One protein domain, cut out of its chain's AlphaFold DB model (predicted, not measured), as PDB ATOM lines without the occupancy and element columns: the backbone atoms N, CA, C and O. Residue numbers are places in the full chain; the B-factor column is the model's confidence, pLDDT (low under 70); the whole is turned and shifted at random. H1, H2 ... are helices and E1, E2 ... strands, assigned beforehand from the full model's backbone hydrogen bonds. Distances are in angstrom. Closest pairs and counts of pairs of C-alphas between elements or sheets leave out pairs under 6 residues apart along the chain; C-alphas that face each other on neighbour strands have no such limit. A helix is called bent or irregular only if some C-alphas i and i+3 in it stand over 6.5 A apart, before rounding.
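Overview. This is residues 5 to 108 of the 275 residues of an uncharacterized protein of Fusobacterium varium (UniProt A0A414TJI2). A short two-stranded ribbon, E1 and E4, makes the core; the long helix H1 packs along it, mainly on E1, while the small hairpin E2 and E3 reaches away to one end of the longest axis. The 104 printed residues hold four named helices and five named strands in the order H1 H2 E1 E2 E3 E4 H3 H4 E5. Both sheets, E1 - E4 and E2 - E3, are antiparallel, and the class is mixed. The whole is compact, radius of gyration of the C-alphas 13.6 A, spanning 38 by 29 by 27 A.

Arrangement. Look first at E1, residues 41 to 45, and E4, residues 65 to 69: N 44 and O 66 are 2.8 A apart, within hydrogen-bond range. H1, residues 5 to 21, comes closest to E1 at the C-alphas of Asn 20 and Phe 42, 5.8 A. H2, residues 23 to 33, is close to H1 but not clearly touching, about perpendicular at 88 degrees. E5, residues 105 to 107, pairs with no named strand; its closest C-alpha to E4 is Ile 105, 5.5 A from Cys 65. H4, residues 87 to 92, comes within 6.4 A of E1, at the C-alphas of Glu 87 and Arg 45. H3, residues 75 to 80, is close to H1 but not clearly touching, 8.0 A between the C-alphas of Leu 78 and Asn 20. In the hairpin of E2, residues 50 to 52, and E3, residues 57 to 59, N 50 and O 59 are 2.9 A apart. Every O i to N i+4 pair is within hydrogen-bond range in H1, H3 and H4; irregular H2, with C-alphas 25 and 28 8.1 A apart, has 3 of 7, and 6 of 8 O i to N i+3 pairs.

Along the chain. Find C-alpha 5 at (235.817, 265.700, 211.974); from there H1 runs 24.5 A. H2 spans 12.8 A, E1 13.3 A and E4 13.4 A. E5 ends at C-alpha 107, (227.855, 260.208, 219.682).

Size, cuts and confidence. The C-alphas of Leu 54 and Ser 76 are farthest apart, 39.4 A. The printed part has no cut, the link from H4 to E5 is long, and residue 5 is under pLDDT 70.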
ATOM      1  N   THR A   5     237.186 265.312 212.384       62.53
ATOM      2  CA  THR A   5     235.817 265.700 211.974       62.53
ATOM      3  C   THR A   5     235.194 264.693 211.005       62.53
ATOM      4  O   THR A   5     234.075 264.258 211.227       62.53
ATOM      5  N   HIS A   6     235.937 264.265 209.981       73.19
ATOM      6  CA  HIS A   6     235.427 263.329 208.975       73.19
ATOM      7  C   HIS A   6     235.178 261.936 209.565       73.19
ATOM      8  O   HIS A   6     234.157 261.317 209.291       73.19
ATOM      9  N   ASP A   7     236.091 261.471 210.420       74.12
ATOM     10  CA  ASP A   7     235.942 260.174 211.084       74.12
ATOM     11  C   ASP A   7     234.785 260.191 212.104       74.12
ATOM     12  O   ASP A   7     234.098 259.185 212.275       74.12
ATOM     13  N   GLY A   8     234.532 261.341 212.742       79.12
ATOM     14  CA  GLY A   8     233.373 261.543 213.617       79.12
ATOM     15  C   GLY A   8     232.047 261.454 212.859       79.12
ATOM     16  O   GLY A   8     231.163 260.716 213.282       79.12
ATOM     17  N   ASP A   9     231.947 262.117 211.702       85.31
ATOM     18  CA  ASP A   9     230.763 262.042 210.833       85.31
ATOM     19  C   ASP A   9     230.456 260.594 210.406       85.31
ATOM     20  O   ASP A   9     229.298 260.177 210.386       85.31
ATOM     21  N   ILE A  10     231.492 259.808 210.088       88.75
ATOM     22  CA  ILE A  10     231.346 258.393 209.717       88.75
ATOM     23  C   ILE A  10     230.782 257.574 210.885       88.75
ATOM     24  O   ILE A  10     229.888 256.752 210.674       88.75
ATOM     25  N   ASP A  11     231.277 257.788 212.105       88.25
ATOM     26  CA  ASP A  11     230.784 257.081 213.291       88.25
ATOM     27  C   ASP A  11     229.328 257.454 213.621       88.25
ATOM     28  O   ASP A  11     228.552 256.581 214.017       88.25
ATOM     29  N   GLU A  12     228.928 258.709 213.402       92.75
ATOM     30  CA  GLU A  12     227.534 259.146 213.542       92.75
ATOM     31  C   GLU A  12     226.611 258.465 212.527       92.75
ATOM     32  O   GLU A  12     225.583 257.903 212.910       92.75
ATOM     33  N   ILE A  13     226.986 258.465 211.242       94.56
ATOM     34  CA  ILE A  13     226.230 257.787 210.176       94.56
ATOM     35  C   ILE A  13     226.091 256.299 210.503       94.56
ATOM     36  O   ILE A  13     224.986 255.756 210.505       94.56
ATOM     37  N   LYS A  14     227.208 255.653 210.854       94.31
ATOM     38  CA  LYS A  14     227.245 254.230 211.193       94.31
ATOM     39  C   LYS A  14     226.362 253.903 212.393       94.31
ATOM     40  O   LYS A  14     225.669 252.888 212.367       94.31
ATOM     41  N   PHE A  15     226.383 254.728 213.440       95.38
ATOM     42  CA  PHE A  15     225.508 254.540 214.593       95.38
ATOM     43  C   PHE A  15     224.034 254.569 214.181       95.38
ATOM     44  O   PHE A  15     223.299 253.646 214.529       95.38
ATOM     45  N   VAL A  16     223.622 255.583 213.414       97.31
ATOM     46  CA  VAL A  16     222.227 255.735 212.982       97.31
ATOM     47  C   VAL A  16     221.779 254.554 212.122       97.31
ATOM     48  O   VAL A  16     220.736 253.969 212.412       97.31
ATOM     49  N   SER A  17     222.585 254.134 211.142       97.12
ATOM     50  CA  SER A  17     222.284 252.947 210.329       97.12
ATOM     51  C   SER A  17     222.126 251.690 211.185       97.12
ATOM     52  O   SER A  17     221.145 250.967 211.036       97.12
ATOM     53  N   ILE A  18     223.045 251.444 212.130       95.50
ATOM     54  CA  ILE A  18     222.983 250.274 213.025       95.50
ATOM     55  C   ILE A  18     221.740 250.317 213.920       95.50
ATOM     56  O   ILE A  18     221.136 249.274 214.172       95.50
ATOM     57  N   PHE A  19     221.378 251.500 214.425       96.38
ATOM     58  CA  PHE A  19     220.180 251.686 215.237       96.38
ATOM     59  C   PHE A  19     218.929 251.312 214.449       96.38
ATOM     60  O   PHE A  19     218.160 250.457 214.885       96.38
ATOM     61  N   ASN A  20     218.770 251.898 213.263       97.00
ATOM     62  CA  ASN A  20     217.579 251.730 212.439       97.00
ATOM     63  C   ASN A  20     217.481 250.332 211.811       97.00
ATOM     64  O   ASN A  20     216.377 249.838 211.610       97.00
ATOM     65  N   SER A  21     218.605 249.655 211.551       95.62
ATOM     66  CA  SER A  21     218.599 248.274 211.050       95.62
ATOM     67  C   SER A  21     218.349 247.227 212.146       95.62
ATOM     68  O   SER A  21     218.023 246.081 211.847       95.62
ATOM     69  N   ASN A  22     218.590 247.564 213.420       92.25
ATOM     70  CA  ASN A  22     218.474 246.626 214.540       92.25
ATOM     71  C   ASN A  22     218.101 247.335 215.852       92.25
ATOM     72  O   ASN A  22     218.892 247.408 216.799       92.25
ATOM     73  N   THR A  23     216.855 247.796 215.929       89.19
ATOM     74  CA  THR A  23     216.292 248.480 217.105       89.19
ATOM     75  C   THR A  23     216.358 247.624 218.374       89.19
ATOM     76  O   THR A  23     216.648 248.133 219.457       89.19
ATOM     77  N   LYS A  24     216.217 246.294 218.248       89.00
ATOM     78  CA  LYS A  24     216.290 245.337 219.370       89.00
ATOM     79  C   LYS A  24     217.597 245.433 220.158       89.00
ATOM     80  O   LYS A  24     217.585 245.247 221.374       89.00
ATOM     81  N   LYS A  25     218.718 245.761 219.502       91.19
ATOM     82  CA  LYS A  25     220.017 245.971 220.167       91.19
ATOM     83  C   LYS A  25     219.973 247.120 221.181       91.19
ATOM     84  O   LYS A  25     220.705 247.096 222.165       91.19
ATOM     85  N   PHE A  26     219.102 248.100 220.960       93.25
ATOM     86  CA  PHE A  26     218.985 249.318 221.757       93.25
ATOM     87  C   PHE A  26     217.717 249.346 222.613       93.25
ATOM     88  O   PHE A  26     217.314 250.406 223.091       93.25
ATOM     89  N   LYS A  27     217.114 248.179 222.881       91.69
ATOM     90  CA  LYS A  27     215.862 248.068 223.639       91.69
ATOM     91  C   LYS A  27     215.907 248.754 225.008       91.69
ATOM     92  O   LYS A  27     214.947 249.397 225.403       91.69
ATOM     93  N   LYS A  28     217.043 248.696 225.716       92.94
ATOM     94  CA  LYS A  28     217.212 249.390 227.009       92.94
ATOM     95  C   LYS A  28     216.985 250.904 226.897       92.94
ATOM     96  O   LYS A  28     216.453 251.504 227.825       92.94
ATOM     97  N   TYR A  29     217.410 251.508 225.792       95.25
ATOM     98  CA  TYR A  29     217.195 252.924 225.516       95.25
ATOM     99  C   TYR A  29     215.754 253.183 225.051       95.25
ATOM    100  O   TYR A  29     215.106 254.068 225.597       95.25
ATOM    101  N   LEU A  30     215.221 252.361 224.138       94.94
ATOM    102  CA  LEU A  30     213.839 252.483 223.646       94.94
ATOM    103  C   LEU A  30     212.786 252.338 224.754       94.94
ATOM    104  O   LEU A  30     211.807 253.074 224.756       94.94
ATOM    105  N   ASN A  31     213.025 251.483 225.752       93.94
ATOM    106  CA  ASN A  31     212.133 251.309 226.905       93.94
ATOM    107  C   ASN A  31     211.906 252.604 227.711       93.94
ATOM    108  O   ASN A  31     210.952 252.672 228.477       93.94
ATOM    109  N   LYS A  32     212.769 253.621 227.569       94.38
ATOM    110  CA  LYS A  32     212.589 254.938 228.209       94.38
ATOM    111  C   LYS A  32     211.568 255.821 227.488       94.38
ATOM    112  O   LYS A  32     211.205 256.872 227.998       94.38
ATOM    113  N   PHE A  33     211.115 255.382 226.318       94.69
ATOM    114  CA  PHE A  33     210.149 256.046 225.450       94.69
ATOM    115  C   PHE A  33     208.968 255.106 225.161       94.69
ATOM    116  O   PHE A  33     208.456 255.068 224.047       94.69
ATOM    117  N   SER A  34     208.542 254.330 226.165       89.00
ATOM    118  CA  SER A  34     207.491 253.304 226.045       89.00
ATOM    119  C   SER A  34     206.108 253.843 225.679       89.00
ATOM    120  O   SER A  34     205.234 253.066 225.305       89.00
ATOM    121  N   ASP A  35     205.907 255.157 225.780       88.25
ATOM    122  CA  ASP A  35     204.671 255.831 225.366       88.25
ATOM    123  C   ASP A  35     204.497 255.857 223.836       88.25
ATOM    124  O   ASP A  35     203.437 256.226 223.332       88.25
ATOM    125  N   PHE A  36     205.531 255.456 223.092       86.81
ATOM    126  CA  PHE A  36     205.555 255.405 221.639       86.81
ATOM    127  C   PHE A  36     205.651 253.960 221.146       86.81
ATOM    128  O   PHE A  36     206.272 253.103 221.774       86.81
ATOM    129  N   SER A  37     205.064 253.690 219.979       84.94
ATOM    130  CA  SER A  37     205.191 252.379 219.339       84.94
ATOM    131  C   SER A  37     206.623 252.165 218.843       84.94
ATOM    132  O   SER A  37     207.078 252.905 217.971       84.94
ATOM    133  N   GLU A  38     207.312 251.136 219.354       81.44
ATOM    134  CA  GLU A  38     208.688 250.792 218.947       81.44
ATOM    135  C   GLU A  38     208.827 250.635 217.422       81.44
ATOM    136  O   GLU A  38     209.847 251.029 216.861       81.44
ATOM    137  N   ASP A  39     207.791 250.127 216.745       85.12
ATOM    138  CA  ASP A  39     207.790 249.892 215.294       85.12
ATOM    139  C   ASP A  39     207.801 251.188 214.460       85.12
ATOM    140  O   ASP A  39     208.123 251.165 213.273       85.12
ATOM    141  N   ASN A  40     207.477 252.326 215.083       91.06
ATOM    142  CA  ASN A  40     207.417 253.638 214.437       91.06
ATOM    143  C   ASN A  40     208.570 254.561 214.852       91.06
ATOM    144  O   ASN A  40     208.608 255.717 214.419       91.06
ATOM    145  N   LEU A  41     209.486 254.085 215.702       95.31
ATOM    146  CA  LEU A  41     210.596 254.872 216.227       95.31
ATOM    147  C   LEU A  41     211.876 254.634 215.433       95.31
ATOM    148  O   LEU A  41     212.423 253.533 215.405       95.31
ATOM    149  N   PHE A  42     212.414 255.715 214.875       97.19
ATOM    150  CA  PHE A  42     213.685 255.691 214.161       97.19
ATOM    151  C   PHE A  42     214.613 256.789 214.664       97.19
ATOM    152  O   PHE A  42     214.187 257.867 215.084       97.19
ATOM    153  N   MET A  43     215.907 256.508 214.612       98.06
ATOM    154  CA  MET A  43     216.954 257.463 214.925       98.06
ATOM    155  C   MET A  43     217.208 258.366 213.722       98.06
ATOM    156  O   MET A  43     217.401 257.888 212.602       98.06
ATOM    157  N   VAL A  44     217.255 259.673 213.961       98.50
ATOM    158  CA  VAL A  44     217.497 260.702 212.947       98.50
ATOM    159  C   VAL A  44     218.759 261.467 213.310       98.50
ATOM    160  O   VAL A  44     218.853 262.049 214.390       98.50
ATOM    161  N   ARG A  45     219.732 261.505 212.397       98.25
ATOM    162  CA  ARG A  45     220.932 262.334 212.561       98.25
ATOM    163  C   ARG A  45     220.585 263.819 212.454       98.25
ATOM    164  O   ARG A  45     219.945 264.238 211.484       98.25
ATOM    165  N   VAL A  46     221.091 264.614 213.393       97.75
ATOM    166  CA  VAL A  46     221.051 266.077 213.330       97.75
ATOM    167  C   VAL A  46     222.064 266.546 212.291       97.75
ATOM    168  O   VAL A  46     223.262 266.331 212.437       97.75
ATOM    169  N   THR A  47     221.599 267.218 211.243       95.25
ATOM    170  CA  THR A  47     222.485 267.841 210.242       95.25
ATOM    171  C   THR A  47     222.330 269.356 210.204       95.25
ATOM    172  O   THR A  47     223.162 270.064 209.632       95.25
ATOM    173  N   THR A  48     221.294 269.893 210.856       93.62
ATOM    174  CA  THR A  48     220.997 271.323 210.834       93.62
ATOM    175  C   THR A  48     221.487 272.048 212.088       93.62
ATOM    176  O   THR A  48     221.408 271.554 213.212       93.62
ATOM    177  N   LYS A  49     221.987 273.278 211.907       95.62
ATOM    178  CA  LYS A  49     222.370 274.155 213.022       95.62
ATOM    179  C   LYS A  49     221.136 274.725 213.715       95.62
ATOM    180  O   LYS A  49     220.257 275.279 213.050       95.62
ATOM    181  N   GLN A  50     221.150 274.724 215.044       96.69
ATOM    182  CA  GLN A  50     220.075 275.255 215.880       96.69
ATOM    183  C   GLN A  50     220.487 276.549 216.563       96.69
ATOM    184  O   GLN A  50     221.672 276.788 216.806       96.69
ATOM    185  N   PHE A  51     219.508 277.401 216.857       96.44
ATOM    186  CA  PHE A  51     219.753 278.618 217.620       96.44
ATOM    187  C   PHE A  51     220.235 278.259 219.029       96.44
ATOM    188  O   PHE A  51     219.638 277.413 219.689       96.44
ATOM    189  N   SER A  52     221.325 278.889 219.464       95.44
ATOM    190  CA  SER A  52     221.867 278.715 220.806       95.44
ATOM    191  C   SER A  52     221.653 279.967 221.640       95.44
ATOM    192  O   SER A  52     222.185 281.022 221.296       95.44
ATOM    193  N   ASN A  53     220.991 279.828 222.789       93.75
ATOM    194  CA  ASN A  53     220.798 280.928 223.743       93.75
ATOM    195  C   ASN A  53     222.126 281.438 224.332       93.75
ATOM    196  O   ASN A  53     222.246 282.599 224.715       93.75
ATOM    197  N   LEU A  54     223.166 280.593 224.347       92.44
ATOM    198  CA  LEU A  54     224.493 280.989 224.817       92.44
ATOM    199  C   LEU A  54     225.193 281.935 223.838       92.44
ATOM    200  O   LEU A  54     225.793 282.931 224.236       92.44
ATOM    201  N   SER A  55     225.172 281.601 222.549       90.25
ATOM    202  CA  SER A  55     225.929 282.336 221.528       90.25
ATOM    203  C   SER A  55     225.083 283.296 220.690       90.25
ATOM    204  O   SER A  55     225.653 284.026 219.884       90.25
ATOM    205  N   GLU A  56     223.759 283.289 220.879       90.88
ATOM    206  CA  GLU A  56     222.762 284.079 220.135       90.88
ATOM    207  C   GLU A  56     222.863 283.912 218.612       90.88
ATOM    208  O   GLU A  56     222.592 284.817 217.825       90.88
ATOM    209  N   LYS A  57     223.268 282.720 218.169       93.88
ATOM    210  CA  LYS A  57     223.389 282.372 216.751       93.88
ATOM    211  C   LYS A  57     223.139 280.889 216.524       93.88
ATOM    212  O   LYS A  57     223.110 280.093 217.462       93.88
ATOM    213  N   LYS A  58     222.991 280.510 215.252       95.31
ATOM    214  CA  LYS A  58     222.862 279.105 214.854       95.31
ATOM    215  C   LYS A  58     224.207 278.379 214.935       95.31
ATOM    216  O   LYS A  58     225.170 278.776 214.274       95.31
ATOM    217  N   VAL A  59     224.263 277.297 215.706       92.94
ATOM    218  CA  VAL A  59     225.450 276.455 215.924       92.94
ATOM    219  C   VAL A  59     225.071 274.971 215.918       92.94
ATOM    220  O   VAL A  59     223.892 274.627 215.930       92.94
ATOM    221  N   PHE A  60     226.071 274.094 215.880       92.19
ATOM    222  CA  PHE A  60     225.851 272.673 216.137       92.19
ATOM    223  C   PHE A  60     225.466 272.441 217.603       92.19
ATOM    224  O   PHE A  60     225.851 273.204 218.497       92.19
ATOM    225  N   THR A  61     224.663 271.412 217.814       94.38
ATOM    226  CA  THR A  61     223.997 271.098 219.079       94.38
ATOM    227  C   THR A  61     224.799 270.104 219.904       94.38
ATOM    228  O   THR A  61     225.925 269.756 219.552       94.38
ATOM    229  N   ARG A  62     224.256 269.693 221.054       94.19
ATOM    230  CA  ARG A  62     224.844 268.615 221.861       94.19
ATOM    231  C   ARG A  62     224.416 267.241 221.370       94.19
ATOM    232  O   ARG A  62     225.239 266.330 221.371       94.19
ATOM    233  N   ALA A  63     223.158 267.113 220.954       96.81
ATOM    234  CA  ALA A  63     222.686 265.927 220.265       96.81
ATOM    235  C   ALA A  63     223.273 265.872 218.852       96.81
ATOM    236  O   ALA A  63     223.177 266.849 218.105       96.81
ATOM    237  N   ASP A  64     223.822 264.711 218.514       97.00
ATOM    238  CA  ASP A  64     224.261 264.341 217.168       97.00
ATOM    239  C   ASP A  64     223.128 263.582 216.435       97.00
ATOM    240  O   ASP A  64     223.044 263.561 215.207       97.00
ATOM    241  N   CYS A  65     222.189 263.001 217.190       98.19
ATOM    242  CA  CYS A  65     220.959 262.383 216.691       98.19
ATOM    243  C   CYS A  65     219.848 262.402 217.755       98.19
ATOM    244  O   CYS A  65     220.123 262.664 218.927       98.19
ATOM    245  N   TYR A  66     218.610 262.128 217.348       98.62
ATOM    246  CA  TYR A  66     217.439 262.015 218.223       98.62
ATOM    247  C   TYR A  66     216.441 260.976 217.696       98.62
ATOM    248  O   TYR A  66     216.464 260.631 216.512       98.62
ATOM    249  N   LEU A  67     215.531 260.510 218.555       98.25
ATOM    250  CA  LEU A  67     214.409 259.666 218.144       98.25
ATOM    251  C   LEU A  67     213.306 260.487 217.482       98.25
ATOM    252  O   LEU A  67     212.947 261.579 217.932       98.25
ATOM    253  N   ALA A  68     212.719 259.918 216.439       97.94
ATOM    254  CA  ALA A  68     211.537 260.438 215.784       97.94
ATOM    255  C   ALA A  68     210.492 259.336 215.594       97.94
ATOM    256  O   ALA A  68     210.829 258.191 215.295       97.94
ATOM    257  N   GLU A  69     209.229 259.718 215.745       96.75
ATOM    258  CA  GLU A  69     208.063 258.891 215.453       96.75
ATOM    259  C   GLU A  69     207.533 259.200 214.049       96.75
ATOM    260  O   GLU A  69     207.377 260.365 213.660       96.75
ATOM    261  N   PHE A  70     207.230 258.138 213.302       95.56
ATOM    262  CA  PHE A  70     206.736 258.203 211.933       95.56
ATOM    263  C   PHE A  70     205.356 257.559 211.824       95.56
ATOM    264  O   PHE A  70     205.164 256.405 212.189       95.56
ATOM    265  N   ASN A  71     204.403 258.300 211.257       88.81
ATOM    266  CA  ASN A  71     203.044 257.799 211.012       88.81
ATOM    267  C   ASN A  71     202.890 257.156 209.624       88.81
ATOM    268  O   ASN A  71     201.870 256.538 209.328       88.81
ATOM    269  N   SER A  72     203.882 257.337 208.753       88.19
ATOM    270  CA  SER A  72     203.940 256.766 207.410       88.19
ATOM    271  C   SER A  72     204.964 255.638 207.355       88.19
ATOM    272  O   SER A  72     206.001 255.721 208.008       88.19
ATOM    273  N   ASN A  73     204.731 254.643 206.500       90.38
ATOM    274  CA  ASN A  73     205.748 253.647 206.180       90.38
ATOM    275  C   ASN A  73     206.945 254.323 205.479       90.38
ATOM    276  O   ASN A  73     206.787 254.878 204.392       90.38
ATOM    277  N   ILE A  74     208.123 254.274 206.108       94.62
ATOM    278  CA  ILE A  74     209.381 254.833 205.583       94.62
ATOM    279  C   ILE A  74     210.387 253.755 205.146       94.62
ATOM    280  O   ILE A  74     211.548 254.073 204.897       94.62
ATOM    281  N   THR A  75     209.973 252.487 205.045       94.00
ATOM    282  CA  THR A  75     210.871 251.354 204.769       94.00
ATOM    283  C   THR A  75     211.665 251.533 203.481       94.00
ATOM    284  O   THR A  75     212.874 251.333 203.502       94.00
ATOM    285  N   SER A  76     211.041 251.992 202.390       95.06
ATOM    286  CA  SER A  76     211.761 252.218 201.127       95.06
ATOM    287  C   SER A  76     212.868 253.265 201.273       95.06
ATOM    288  O   SER A  76     213.962 253.082 200.758       95.06
ATOM    289  N   ILE A  77     212.621 254.331 202.040       96.00
ATOM    290  CA  ILE A  77     213.614 255.381 202.299       96.00
ATOM    291  C   ILE A  77     214.764 254.825 203.135       96.00
ATOM    292  O   ILE A  77     215.918 255.144 202.866       96.00
ATOM    293  N   LEU A  78     214.469 253.998 204.139       96.25
ATOM    294  CA  LEU A  78     215.507 253.347 204.935       96.25
ATOM    295  C   LEU A  78     216.363 252.425 204.062       96.25
ATOM    296  O   LEU A  78     217.582 252.542 204.091       96.25
ATOM    297  N   GLU A  79     215.748 251.557 203.260       96.25
ATOM    298  CA  GLU A  79     216.455 250.611 202.388       96.25
ATOM    299  C   GLU A  79     217.314 251.322 201.331       96.25
ATOM    300  O   GLU A  79     218.477 250.974 201.154       96.25
ATOM    301  N   GLU A  80     216.791 252.371 200.689       96.81
ATOM    302  CA  GLU A  80     217.527 253.177 199.700       96.81
ATOM    303  C   GLU A  80     218.734 253.926 200.286       96.81
ATOM    304  O   GLU A  80     219.628 254.330 199.541       96.81
ATOM    305  N   ASN A  81     218.756 254.145 201.603       96.50
ATOM    306  CA  ASN A  81     219.808 254.886 202.298       96.50
ATOM    307  C   ASN A  81     220.609 253.997 203.264       96.50
ATOM    308  O   ASN A  81     221.217 254.520 204.194       96.50
ATOM    309  N   ASP A  82     220.615 252.668 203.099       97.00
ATOM    310  CA  ASP A  82     221.336 251.740 203.989       97.00
ATOM    311  C   ASP A  82     221.016 251.981 205.486       97.00
ATOM    312  O   ASP A  82     221.892 252.053 206.357       97.00
ATOM    313  N   TYR A  83     219.726 252.172 205.777       97.69
ATOM    314  CA  TYR A  83     219.137 252.508 207.080       97.69
ATOM    315  C   TYR A  83     219.619 253.832 207.700       97.69
ATOM    316  O   TYR A  83     219.237 254.174 208.825       97.69
ATOM    317  N   TYR A  84     220.425 254.618 206.985       98.00
ATOM    318  CA  TYR A  84     220.815 255.956 207.408       98.00
ATOM    319  C   TYR A  84     219.645 256.929 207.242       98.00
ATOM    320  O   TYR A  84     219.019 257.016 206.187       98.00
ATOM    321  N   LEU A  85     219.376 257.710 208.289       97.88
ATOM    322  CA  LEU A  85     218.326 258.721 208.287       97.88
ATOM    323  C   LEU A  85     218.847 260.036 208.868       97.88
ATOM    324  O   LEU A  85     219.525 260.066 209.896       97.88
ATOM    325  N   SER A  86     218.519 261.147 208.217       98.00
ATOM    326  CA  SER A  86     218.926 262.487 208.639       98.00
ATOM    327  C   SER A  86     217.844 263.516 208.366       98.00
ATOM    328  O   SER A  86     216.950 263.298 207.545       98.00
ATOM    329  N   GLU A  87     217.947 264.674 209.017       97.62
ATOM    330  CA  GLU A  87     217.025 265.791 208.784       97.62
ATOM    331  C   GLU A  87     216.983 266.224 207.310       97.62
ATOM    332  O   GLU A  87     215.929 266.604 206.802       97.62
ATOM    333  N   GLU A  88     218.112 266.134 206.604       96.31
ATOM    334  CA  GLU A  88     218.202 266.434 205.173       96.31
ATOM    335  C   GLU A  88     217.487 265.400 204.302       96.31
ATOM    336  O   GLU A  88     216.752 265.794 203.394       96.31
ATOM    337  N   ILE A  89     217.650 264.101 204.587       96.75
ATOM    338  CA  ILE A  89     216.951 263.023 203.867       96.75
ATOM    339  C   ILE A  89     215.439 263.180 204.036       96.75
ATOM    340  O   ILE A  89     214.697 263.142 203.055       96.75
ATOM    341  N   LEU A  90     214.986 263.420 205.267       96.38
ATOM    342  CA  LEU A  90     213.570 263.611 205.579       96.38
ATOM    343  C   LEU A  90     212.996 264.837 204.867       96.38
ATOM    344  O   LEU A  90     211.930 264.760 204.258       96.38
ATOM    345  N   LYS A  91     213.737 265.952 204.869       95.62
ATOM    346  CA  LYS A  91     213.344 267.174 204.163       95.62
ATOM    347  C   LYS A  91     213.277 266.972 202.648       95.62
ATOM    348  O   LYS A  91     212.326 267.433 202.026       95.62
ATOM    349  N   LYS A  92     214.266 266.299 202.051       95.88
ATOM    350  CA  LYS A  92     214.323 266.038 200.601       95.88
ATOM    351  C   LYS A  92     213.142 265.188 200.129       95.88
ATOM    352  O   LYS A  92     212.618 265.435 199.048       95.88
ATOM    353  N   ASN A  93     212.721 264.227 200.947       95.25
ATOM    354  CA  ASN A  93     211.613 263.322 200.646       95.25
ATOM    355  C   ASN A  93     210.251 263.825 201.160       95.25
ATOM    356  O   ASN A  93     209.266 263.103 201.063       95.25
ATOM    357  N   SER A  94     210.173 265.053 201.691       95.12
ATOM    358  CA  SER A  94     208.942 265.639 202.251       95.12
ATOM    359  C   SER A  94     208.249 264.748 203.296       95.12
ATOM    360  O   SER A  94     207.023 264.670 203.345       95.12
ATOM    361  N   ILE A  95     209.034 264.066 204.133       95.25
ATOM    362  CA  ILE A  95     208.514 263.167 205.166       95.25
ATOM    363  C   ILE A  95     208.164 263.956 206.420       95.25
ATOM    364  O   ILE A  95     208.993 264.679 206.974       95.25
ATOM    365  N   PHE A  96     206.930 263.775 206.887       93.62
ATOM    366  CA  PHE A  96     206.460 264.309 208.159       93.62
ATOM    367  C   PHE A  96     206.752 263.321 209.285       93.62
ATOM    368  O   PHE A  96     206.516 262.123 209.154       93.62
ATOM    369  N   TYR A  97     207.253 263.839 210.400       96.38
ATOM    370  CA  TYR A  97     207.616 263.056 211.573       96.38
ATOM    371  C   TYR A  97     207.488 263.912 212.828       96.38
ATOM    372  O   TYR A  97     207.561 265.144 212.769       96.38
ATOM    373  N   LYS A  98     207.313 263.250 213.969       96.88
ATOM    374  CA  LYS A  98     207.306 263.892 215.279       96.88
ATOM    375  C   LYS A  98     208.659 263.675 215.941       96.88
ATOM    376  O   LYS A  98     209.109 262.545 216.093       96.88
ATOM    377  N   LYS A  99     209.313 264.764 216.339       97.62
ATOM    378  CA  LYS A  99     210.544 264.709 217.135       97.62
ATOM    379  C   LYS A  99     210.200 264.275 218.559       97.62
ATOM    380  O   LYS A  99     209.275 264.833 219.144       97.62
ATOM    381  N   ILE A 100     210.929 263.304 219.102       97.88
ATOM    382  CA  ILE A 100     210.746 262.854 220.483       97.88
ATOM    383  C   ILE A 100     211.652 263.685 221.385       97.88
ATOM    384  O   ILE A 100     212.877 263.622 221.273       97.88
ATOM    385  N   GLU A 101     211.053 264.486 222.258       97.50
ATOM    386  CA  GLU A 101     211.785 265.319 223.215       97.50
ATOM    387  C   GLU A 101     212.626 264.471 224.177       97.50
ATOM    388  O   GLU A 101     212.321 263.303 224.427       97.50
ATOM    389  N   PHE A 102     213.713 265.050 224.690       97.00
ATOM    390  CA  PHE A 102     214.638 264.432 225.644       97.00
ATOM    391  C   PHE A 102     215.343 263.168 225.131       97.00
ATOM    392  O   PHE A 102     216.053 262.509 225.883       97.00
ATOM    393  N   SER A 103     215.194 262.825 223.848       97.88
ATOM    394  CA  SER A 103     215.785 261.625 223.246       97.88
ATOM    395  C   SER A 103     217.198 261.825 222.705       97.88
ATOM    396  O   SER A 103     217.863 260.844 222.376       97.88
ATOM    397  N   GLY A 104     217.680 263.065 222.617       98.12
ATOM    398  CA  GLY A 104     218.928 263.363 221.930       98.12
ATOM    399  C   GLY A 104     220.140 262.624 222.508       98.12
ATOM    400  O   GLY A 104     220.323 262.502 223.725       98.12
ATOM    401  N   ILE A 105     220.987 262.127 221.607       97.62
ATOM    402  CA  ILE A 105     222.191 261.359 221.923       97.62
ATOM    403  C   ILE A 105     223.406 262.101 221.381       97.62
ATOM    404  O   ILE A 105     223.448 262.457 220.202       97.62
ATOM    405  N   SER A 106     224.427 262.283 222.220       94.69
ATOM    406  CA  SER A 106     225.759 262.658 221.750       94.69
ATOM    407  C   SER A 106     226.581 261.409 221.437       94.69
ATOM    408  O   SER A 106     226.796 260.548 222.292       94.69
ATOM    409  N   ILE A 107     227.054 261.308 220.202       91.94
ATOM    410  CA  ILE A 107     227.855 260.208 219.682       91.94
ATOM    411  C   ILE A 107     229.322 260.610 219.791       91.94
ATOM    412  O   ILE A 107     229.728 261.712 219.413       91.94
ATOM    413  N   LYS A 108     230.157 259.725 220.335       85.12
ATOM    414  CA  LYS A 108     231.610 259.905 220.295       85.12
ATOM    415  C   LYS A 108     232.258 258.681 219.700       85.12
ATOM    416  O   LYS A 108     231.843 257.555 219.973       85.12
TER     417      LYS A 108